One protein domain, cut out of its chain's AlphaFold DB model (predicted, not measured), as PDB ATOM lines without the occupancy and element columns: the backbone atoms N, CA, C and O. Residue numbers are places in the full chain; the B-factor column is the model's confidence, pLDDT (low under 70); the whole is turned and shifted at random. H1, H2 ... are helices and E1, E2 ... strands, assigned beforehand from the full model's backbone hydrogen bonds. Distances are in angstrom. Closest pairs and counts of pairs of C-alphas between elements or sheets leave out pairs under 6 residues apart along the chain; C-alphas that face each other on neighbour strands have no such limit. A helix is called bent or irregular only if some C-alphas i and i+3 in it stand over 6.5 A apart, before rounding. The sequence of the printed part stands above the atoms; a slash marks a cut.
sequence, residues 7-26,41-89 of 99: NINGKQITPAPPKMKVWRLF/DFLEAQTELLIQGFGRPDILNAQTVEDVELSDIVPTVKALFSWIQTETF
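What this domain is: This is residues 7 to 26 and 41 to 89 of the 99 residues of an uncharacterized protein of Anaerovibrio lipolyticus DSM 3074 (UniProt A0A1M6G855). The long helix H4 crosses H2 at a steep angle, and these two helices make the core. Short H1 packs on residues 49 to 53 of H2, tiny H3 is near H2, and the short strand E1 lies away from the helices. The printed part has 69 residues with one named strand and four named helices, in the order E1, H1, H2, H3, H4, and its class is mostly helix. It is compact, with a radius of gyration of the C-alphas of 11.3 A and spans of 33 by 26 by 18 A.

Where its parts are: H4, residues 70 to 89, is 29.9 A long, from C-alpha 70 at (80.864, 129.283, 110.460) to C-alpha 89 at (94.479, 147.445, 90.943). It is irregular: C-alphas 71 and 74 are 7.1 A apart. H2, residues 41 to 54, measures 19.9 A, H1, residues 20 to 26, 10.1 A, and H3, residues 64 to 67, 5.5 A. E1, residues 11 to 13, measures 6.3 A and begins at C-alpha 11, (88.027, 119.521, 100.124).

How they stand to each other: H4 touches H2 with its residues 73 to 80 alone, the same way at a steep tilt of 51 degrees; the closest C-alphas, of Leu 50 and Val 77, are 5.6 A apart. H2 touches H1 at a shallow tilt of 27 degrees, opposite ways, closest at the C-alphas of Val 22 and Gly 53, 5.8 A. H1 and H4 are close but not clearly touching, with the C-alphas of Phe 26 and Phe 81 closest at 6.6 A. H2 and H3 are close but not clearly touching, with the C-alphas of Thr 47 and Val 65 closest at 7.3 A. E1 pairs with no named strand; its residues 11 to 12 pair antiparallel with residues 7 to 8. Every O i to N i+4 pair is within hydrogen-bond range in H1 and H2, 14 of 16 are in H4, and H3 is too short for such a pair.

The domain as a whole: The C-alphas farthest apart, of Asn 9 and Phe 89, are 33.2 A apart. Residues 27 to 40 are cut out, and C-alphas 26 and 41 stand 15.8 A apart across the cut. Of the links printed whole, H3 to H4 is tight, and E1 to H1 and H2 to H3 are short. Mean pLDDT of the printed part is 93.4, and no printed residue is under 70.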
ATOM      1  N   ASN A   7      87.433 125.553 102.649       91.81
ATOM      2  CA  ASN A   7      87.267 124.124 102.871       91.81
ATOM      3  C   ASN A   7      85.776 123.791 102.905       91.81
ATOM      4  O   ASN A   7      85.025 124.389 103.664       91.81
ATOM      5  N   ILE A   8      85.353 122.828 102.087       89.00
ATOM      6  CA  ILE A   8      83.985 122.300 102.099       89.00
ATOM      7  C   ILE A   8      84.076 120.784 102.078       89.00
ATOM      8  O   ILE A   8      84.707 120.219 101.180       89.00
ATOM      9  N   ASN A   9      83.463 120.111 103.055       86.38
ATOM     10  CA  ASN A   9      83.433 118.647 103.120       86.38
ATOM     11  C   ASN A   9      84.838 118.008 102.998       86.38
ATOM     12  O   ASN A   9      85.050 117.045 102.255       86.38
ATOM     13  N   GLY A  10      85.830 118.600 103.675       84.62
ATOM     14  CA  GLY A  10      87.229 118.151 103.656       84.62
ATOM     15  C   GLY A  10      87.979 118.399 102.340       84.62
ATOM     16  O   GLY A  10      89.100 117.917 102.177       84.62
ATOM     17  N   LYS A  11      87.390 119.135 101.388       89.06
ATOM     18  CA  LYS A  11      88.027 119.521 100.124       89.06
ATOM     19  C   LYS A  11      88.324 121.011 100.105       89.06
ATOM     20  O   LYS A  11      87.426 121.832 100.271       89.06
ATOM     21  N   GLN A  12      89.575 121.347  99.815       93.69
ATOM     22  CA  GLN A  12      89.981 122.724  99.584       93.69
ATOM     23  C   GLN A  12      89.618 123.147  98.157       93.69
ATOM     24  O   GLN A  12      89.957 122.471  97.182       93.69
ATOM     25  N   ILE A  13      88.942 124.282  98.031       93.81
ATOM     26  CA  ILE A  13      88.521 124.867  96.758       93.81
ATOM     27  C   ILE A  13      89.079 126.287  96.615       93.81
ATOM     28  O   ILE A  13      89.431 126.935  97.601       93.81
ATOM     29  N   THR A  14      89.155 126.791  95.376       95.31
ATOM     30  CA  THR A  14      89.592 128.172  95.079       95.31
ATOM     31  C   THR A  14      88.586 128.894  94.177       95.31
ATOM     32  O   THR A  14      87.953 128.236  93.340       95.31
ATOM     33  N   PRO A  15      88.444 130.227  94.296       95.62
ATOM     34  CA  PRO A  15      87.442 130.982  93.554       95.62
ATOM     35  C   PRO A  15      87.752 131.058  92.054       95.62
ATOM     36  O   PRO A  15      88.894 130.896  91.612       95.62
ATOM     37  N   ALA A  16      86.738 131.340  91.241       94.88
ATOM     38  CA  ALA A  16      86.933 131.779  89.863       94.88
ATOM     39  C   ALA A  16      87.462 133.230  89.823       94.88
ATOM     40  O   ALA A  16      87.299 133.963  90.798       94.88
ATOM     41  N   PRO A  17      88.076 133.683  88.711       91.81
ATOM     42  CA  PRO A  17      88.416 135.093  88.542       91.81
ATOM     43  C   PRO A  17      87.188 135.995  88.758       91.81
ATOM     44  O   PRO A  17      86.120 135.711  88.197       91.81
ATOM     45  N   PRO A  18      87.311 137.075  89.548       91.56
ATOM     46  CA  PRO A  18      86.170 137.896  89.906       91.56
ATOM     47  C   PRO A  18      85.646 138.666  88.694       91.56
ATOM     48  O   PRO A  18      86.392 139.090  87.810       91.56
ATOM     49  N   LYS A  19      84.326 138.855  88.656       92.12
ATOM     50  CA  LYS A  19      83.627 139.620  87.611       92.12
ATOM     51  C   LYS A  19      83.217 140.988  88.152       92.12
ATOM     52  O   LYS A  19      83.009 141.139  89.351       92.12
ATOM     53  N   MET A  20      82.961 141.956  87.268       91.38
ATOM     54  CA  MET A  20      82.506 143.302  87.667       91.38
ATOM     55  C   MET A  20      81.262 143.305  88.566       91.38
ATOM     56  O   MET A  20      81.146 144.162  89.437       91.38
ATOM     57  N   LYS A  21      80.339 142.346  88.386       93.38
ATOM     58  CA  LYS A  21      79.173 142.209  89.275       93.38
ATOM     59  C   LYS A  21      79.578 141.932  90.727       93.38
ATOM     60  O   LYS A  21      78.985 142.493  91.632       93.38
ATOM     61  N   VAL A  22      80.614 141.116  90.925       94.00
ATOM     62  CA  VAL A  22      81.129 140.737  92.243       94.00
ATOM     63  C   VAL A  22      81.790 141.943  92.888       94.00
ATOM     64  O   VAL A  22      81.485 142.265  94.024       94.00
ATOM     65  N   TRP A  23      82.618 142.672  92.136       92.50
ATOM     66  CA  TRP A  23      83.238 143.900  92.631       92.50
ATOM     67  C   TRP A  23      82.216 144.894  93.197       92.50
ATOM     68  O   TRP A  23      82.389 145.390  94.304       92.50
ATOM     69  N   ARG A  24      81.118 145.134  92.469       93.38
ATOM     70  CA  ARG A  24      80.045 146.030  92.924       93.38
ATOM     71  C   ARG A  24      79.366 145.537  94.201       93.38
ATOM     72  O   ARG A  24      79.113 146.357  95.070       93.38
ATOM     73  N   LEU A  25      79.110 144.232  94.317       95.25
ATOM     74  CA  LEU A  25      78.515 143.642  95.523       95.25
ATOM     75  C   LEU A  25      79.409 143.847  96.749       95.25
ATOM     76  O   LEU A  25      78.934 144.287  97.788       95.25
ATOM     77  N   PHE A  26      80.711 143.597  96.609       94.56
ATOM     78  CA  PHE A  26      81.665 143.799  97.697       94.56
ATOM     79  C   PHE A  26      81.793 145.269  98.113       94.56
ATOM     80  O   PHE A  26      81.903 145.547  99.301       94.56
ATOM     81  N   ASP A  41      71.132 138.663 109.962       95.12
ATOM     82  CA  ASP A  41      71.148 139.447 108.715       95.12
ATOM     83  C   ASP A  41      72.585 139.683 108.219       95.12
ATOM     84  O   ASP A  41      72.881 139.552 107.029       95.12
ATOM     85  N   PHE A  42      73.503 139.980 109.147       94.38
ATOM     86  CA  PHE A  42      74.920 140.123 108.832       94.38
ATOM     87  C   PHE A  42      75.486 138.823 108.248       94.38
ATOM     88  O   PHE A  42      76.120 138.836 107.193       94.38
ATOM     89  N   LEU A  43      75.262 137.682 108.906       94.44
ATOM     90  CA  LEU A  43      75.773 136.391 108.442       94.44
ATOM     91  C   LEU A  43      75.155 135.965 107.107       94.44
ATOM     92  O   LEU A  43      75.869 135.406 106.269       94.44
ATOM     93  N   GLU A  44      73.880 136.263 106.869       95.06
ATOM     94  CA  GLU A  44      73.222 136.024 105.584       95.06
ATOM     95  C   GLU A  44      73.890 136.841 104.465       95.06
ATOM     96  O   GLU A  44      74.260 136.290 103.424       95.06
ATOM     97  N   ALA A  45      74.171 138.126 104.708       95.94
ATOM     98  CA  ALA A  45      74.883 138.974 103.752       95.94
ATOM     99  C   ALA A  45      76.308 138.464 103.461       95.94
ATOM    100  O   ALA A  45      76.734 138.396 102.302       95.94
ATOM    101  N   GLN A  46      77.040 138.029 104.493       96.50
ATOM    102  CA  GLN A  46      78.371 137.435 104.321       96.50
ATOM    103  C   GLN A  46      78.314 136.118 103.532       96.50
ATOM    104  O   GLN A  46      79.184 135.856 102.701       96.50
ATOM    105  N   THR A  47      77.276 135.310 103.737       96.44
ATOM    106  CA  THR A  47      77.049 134.049 103.016       96.44
ATOM    107  C   THR A  47      76.778 134.298 101.531       96.44
ATOM    108  O   THR A  47      77.390 133.659 100.669       96.44
ATOM    109  N   GLU A  48      75.947 135.291 101.201       96.50
ATOM    110  CA  GLU A  48      75.692 135.680  99.808       96.50
ATOM    111  C   GLU A  48      76.965 136.213  99.132       96.50
ATOM    112  O   GLU A  48      77.296 135.828  98.005       96.50
ATOM    113  N   LEU A  49      77.744 137.048  99.827       97.06
ATOM    114  CA  LEU A  49      79.034 137.528  99.321       97.06
ATOM    115  C   LEU A  49      80.032 136.401  99.109       97.06
ATOM    116  O   LEU A  49      80.795 136.444  98.142       97.06
ATOM    117  N   LEU A  50      80.027 135.389  99.974       96.88
ATOM    118  CA  LEU A  50      80.864 134.213  99.818       96.88
ATOM    119  C   LEU A  50      80.487 133.460  98.538       96.88
ATOM    120  O   LEU A  50      81.355 133.235  97.695       96.88
ATOM    121  N   ILE A  51      79.202 133.154  98.329       96.75
ATOM    122  CA  ILE A  51      78.707 132.462  97.126       96.75
ATOM    123  C   ILE A  51      79.041 133.258  95.855       96.75
ATOM    124  O   ILE A  51      79.666 132.737  94.919       96.75
ATOM    125  N   GLN A  52      78.659 134.538  95.804       96.94
ATOM    126  CA  GLN A  52      78.876 135.376  94.620       96.94
ATOM    127  C   GLN A  52      80.362 135.652  94.388       96.94
ATOM    128  O   GLN A  52      80.822 135.640  93.241       96.94
ATOM    129  N   GLY A  53      81.109 135.880  95.469       95.56
ATOM    130  CA  GLY A  53      82.543 136.142  95.482       95.56
ATOM    131  C   GLY A  53      83.363 134.976  94.965       95.56
ATOM    132  O   GLY A  53      84.306 135.175  94.199       95.56
ATOM    133  N   PHE A  54      82.963 133.755  95.315       95.62
ATOM    134  CA  PHE A  54      83.660 132.558  94.873       95.62
ATOM    135  C   PHE A  54      83.459 132.272  93.382       95.62
ATOM    136  O   PHE A  54      84.338 131.710  92.727       95.62
ATOM    137  N   GLY A  55      82.313 132.670  92.819       94.88
ATOM    138  CA  GLY A  55      82.058 132.624  91.377       94.88
ATOM    139  C   GLY A  55      82.026 131.212  90.774       94.88
ATOM    140  O   GLY A  55      82.188 131.067  89.559       94.88
ATOM    141  N   ARG A  56      81.827 130.184  91.606       94.75
ATOM    142  CA  ARG A  56      81.743 128.759  91.243       94.75
ATOM    143  C   ARG A  56      80.414 128.172  91.731       94.75
ATOM    144  O   ARG A  56      80.427 127.385  92.672       94.75
ATOM    145  N   PRO A  57      79.264 128.540  91.132       94.06
ATOM    146  CA  PRO A  57      77.953 128.046  91.576       94.06
ATOM    147  C   PRO A  57      77.804 126.518  91.453       94.06
ATOM    148  O   PRO A  57      76.933 125.927  92.085       94.06
ATOM    149  N   ASP A  58      78.668 125.880  90.656       93.62
ATOM    150  CA  ASP A  58      78.812 124.427  90.535       93.62
ATOM    151  C   ASP A  58      79.368 123.754  91.801       93.62
ATOM    152  O   ASP A  58      79.168 122.557  91.985       93.62
ATOM    153  N   ILE A  59      80.069 124.506  92.656       93.62
ATOM    154  CA  ILE A  59      80.721 124.011  93.876       93.62
ATOM    155  C   ILE A  59      80.165 124.685  95.130       93.62
ATOM    156  O   ILE A  59      79.948 123.999  96.121       93.62
ATOM    157  N   LEU A  60      79.995 126.009  95.094       95.06
ATOM    158  CA  LEU A  60      79.543 126.826  96.212       95.06
ATOM    159  C   LEU A  60      78.281 127.602  95.819       95.06
ATOM    160  O   LEU A  60      78.322 128.529  95.010       95.06
ATOM    161  N   ASN A  61      77.164 127.179  96.391       95.50
ATOM    162  CA  ASN A  61      75.808 127.693  96.235       95.50
ATOM    163  C   ASN A  61      75.058 127.642  97.581       95.50
ATOM    164  O   ASN A  61      75.612 127.187  98.580       95.50
ATOM    165  N   ALA A  62      73.791 128.064  97.578       94.31
ATOM    166  CA  ALA A  62      72.940 128.139  98.766       94.31
ATOM    167  C   ALA A  62      72.775 126.807  99.520       94.31
ATOM    168  O   ALA A  62      72.511 126.822 100.709       94.31
ATOM    169  N   GLN A  63      72.921 125.654  98.861       94.44
ATOM    170  CA  GLN A  63      72.848 124.360  99.543       94.44
ATOM    171  C   GLN A  63      74.196 123.972 100.150       94.44
ATOM    172  O   GLN A  63      74.267 123.539 101.289       94.44
ATOM    173  N   THR A  64      75.276 124.121  99.387       94.56
ATOM    174  CA  THR A  64      76.621 123.699  99.816       94.56
ATOM    175  C   THR A  64      77.279 124.661 100.800       94.56
ATOM    176  O   THR A  64      78.257 124.295 101.441       94.56
ATOM    177  N   VAL A  65      76.802 125.907 100.881       94.19
ATOM    178  CA  VAL A  65      77.339 126.889 101.831       94.19
ATOM    179  C   VAL A  65      76.979 126.532 103.274       94.19
ATOM    180  O   VAL A  65      77.736 126.858 104.175       94.19
ATOM    181  N   GLU A  66      75.890 125.790 103.479       93.44
ATOM    182  CA  GLU A  66      75.477 125.272 104.790       93.44
ATOM    183  C   GLU A  66      76.481 124.256 105.366       93.44
ATOM    184  O   GLU A  66      76.544 124.059 106.576       93.44
ATOM    185  N   ASP A  67      77.306 123.637 104.511       94.06
ATOM    186  CA  ASP A  67      78.383 122.724 104.920       94.06
ATOM    187  C   ASP A  67      79.698 123.463 105.254       94.06
ATOM    188  O   ASP A  67      80.712 122.829 105.564       94.06
ATOM    189  N   VAL A  68      79.730 124.793 105.130       93.38
ATOM    190  CA  VAL A  68      80.908 125.612 105.441       93.38
ATOM    191  C   VAL A  68      80.971 125.862 106.943       93.38
ATOM    192  O   VAL A  68      79.979 126.222 107.574       93.38
ATOM    193  N   GLU A  69      82.160 125.727 107.530       92.38
ATOM    194  CA  GLU A  69      82.351 126.081 108.933       92.38
ATOM    195  C   GLU A  69      82.065 127.573 109.149       92.38
ATOM    196  O   GLU A  69      82.632 128.436 108.479       92.38
ATOM    197  N   LEU A  70      81.220 127.897 110.133       90.62
ATOM    198  CA  LEU A  70      80.864 129.283 110.460       90.62
ATOM    199  C   LEU A  70      82.105 130.164 110.700       90.62
ATOM    200  O   LEU A  70      82.127 131.336 110.319       90.62
ATOM    201  N   SER A  71      83.158 129.592 111.296       93.56
ATOM    202  CA  SER A  71      84.443 130.263 111.523       93.56
ATOM    203  C   SER A  71      85.179 130.647 110.241       93.56
ATOM    204  O   SER A  71      86.007 131.553 110.290       93.56
ATOM    205  N   ASP A  72      84.866 130.018 109.110       94.44
ATOM    206  CA  ASP A  72      85.514 130.262 107.823       94.44
ATOM    207  C   ASP A  72      84.770 131.291 106.963       94.44
ATOM    208  O   ASP A  72      85.396 131.901 106.092       94.44
ATOM    209  N   ILE A  73      83.479 131.552 107.207       94.44
ATOM    210  CA  ILE A  73      82.654 132.448 106.371       94.44
ATOM    211  C   ILE A  73      83.256 133.860 106.307       94.44
ATOM    212  O   ILE A  73      83.757 134.292 105.266       94.44
ATOM    213  N   VAL A  74      83.258 134.581 107.433       94.94
ATOM    214  CA  VAL A  74      83.686 135.992 107.480       94.94
ATOM    215  C   VAL A  74      85.165 136.166 107.101       94.94
ATOM    216  O   VAL A  74      85.474 137.073 106.316       94.94
ATOM    217  N   PRO A  75      86.114 135.339 107.593       95.44
ATOM    218  CA  PRO A  75      87.507 135.444 107.165       95.44
ATOM    219  C   PRO A  75      87.689 135.234 105.659       95.44
ATOM    220  O   PRO A  75      88.455 135.972 105.032       95.44
ATOM    221  N   THR A  76      86.954 134.293 105.058       96.12
ATOM    222  CA  THR A  76      87.049 134.025 103.617       96.12
ATOM    223  C   THR A  76      86.484 135.177 102.798       96.12
ATOM    224  O   THR A  76      87.100 135.567 101.807       96.12
ATOM    225  N   VAL A  77      85.373 135.788 103.223       96.56
ATOM    226  CA  VAL A  77      84.825 136.993 102.575       96.56
ATOM    227  C   VAL A  77      85.831 138.148 102.621       96.56
ATOM    228  O   VAL A  77      86.105 138.773 101.595       96.56
ATOM    229  N   LYS A  78      86.481 138.391 103.765       94.75
ATOM    230  CA  LYS A  78      87.533 139.422 103.879       94.75
ATOM    231  C   LYS A  78      88.730 139.141 102.967       94.75
ATOM    232  O   LYS A  78      89.251 140.056 102.318       94.75
ATOM    233  N   ALA A  79      89.153 137.879 102.894       95.44
ATOM    234  CA  ALA A  79      90.236 137.453 102.016       95.44
ATOM    235  C   ALA A  79      89.857 137.603 100.531       95.44
ATOM    236  O   ALA A  79      90.662 138.106  99.743       95.44
ATOM    237  N   LEU A  80      88.619 137.256 100.159       96.06
ATOM    238  CA  LEU A  80      88.052 137.508  98.832       96.06
ATOM    239  C   LEU A  80      88.093 138.991  98.496       96.06
ATOM    240  O   LEU A  80      88.607 139.339  97.437       96.06
ATOM    241  N   PHE A  81      87.639 139.870  99.390       94.81
ATOM    242  CA  PHE A  81      87.628 141.300  99.101       94.81
ATOM    243  C   PHE A  81      89.037 141.842  98.836       94.81
ATOM    244  O   PHE A  81      89.275 142.500  97.822       94.81
ATOM    245  N   SER A  82      89.996 141.483  99.692       93.25
ATOM    246  CA  SER A  82      91.399 141.888  99.545       93.25
ATOM    247  C   SER A  82      92.032 141.360  98.251       93.25
ATOM    248  O   SER A  82      92.802 142.057  97.579       93.25
ATOM    249  N   TRP A  83      91.705 140.124  97.870       94.00
ATOM    250  CA  TRP A  83      92.163 139.536  96.615       94.00
ATOM    251  C   TRP A  83      91.538 140.231  95.398       94.00
ATOM    252  O   TRP A  83      92.265 140.608  94.480       94.00
ATOM    253  N   ILE A  84      90.228 140.495  95.415       91.81
ATOM    254  CA  ILE A  84      89.520 141.215  94.345       91.81
ATOM    255  C   ILE A  84      90.088 142.629  94.166       91.81
ATOM    256  O   ILE A  84      90.306 143.065  93.032       91.81
ATOM    257  N   GLN A  85      90.371 143.340  95.262       90.19
ATOM    258  CA  GLN A  85      91.039 144.644  95.214       90.19
ATOM    259  C   GLN A  85      92.406 144.531  94.531       90.19
ATOM    260  O   GLN A  85      92.699 145.293  93.611       90.19
ATOM    261  N   THR A  86      93.211 143.539  94.924       89.44
ATOM    262  CA  THR A  86      94.527 143.292  94.315       89.44
ATOM    263  C   THR A  86      94.410 143.045  92.809       89.44
ATOM    264  O   THR A  86      95.128 143.680  92.044       89.44
ATOM    265  N   GLU A  87      93.488 142.183  92.374       87.12
ATOM    266  CA  GLU A  87      93.238 141.873  90.955       87.12
ATOM    267  C   GLU A  87      92.763 143.087  90.147       87.12
ATOM    268  O   GLU A  87      93.068 143.219  88.960       87.12
ATOM    269  N   THR A  88      91.993 143.973  90.778       81.62
ATOM    270  CA  THR A  88      91.482 145.184  90.131       81.62
ATOM    271  C   THR A  88      92.603 146.205  89.949       81.62
ATOM    272  O   THR A  88      92.780 146.743  88.857       81.62
ATOM    273  N   PHE A  89      93.406 146.450  90.990       78.62
ATOM    274  CA  PHE A  89      94.479 147.445  90.943       78.62
ATOM    275  C   PHE A  89      95.731 146.976  90.199       78.62
ATOM    276  O   PHE A  89      96.379 147.802  89.558       78.62
TER     277      PHE A  89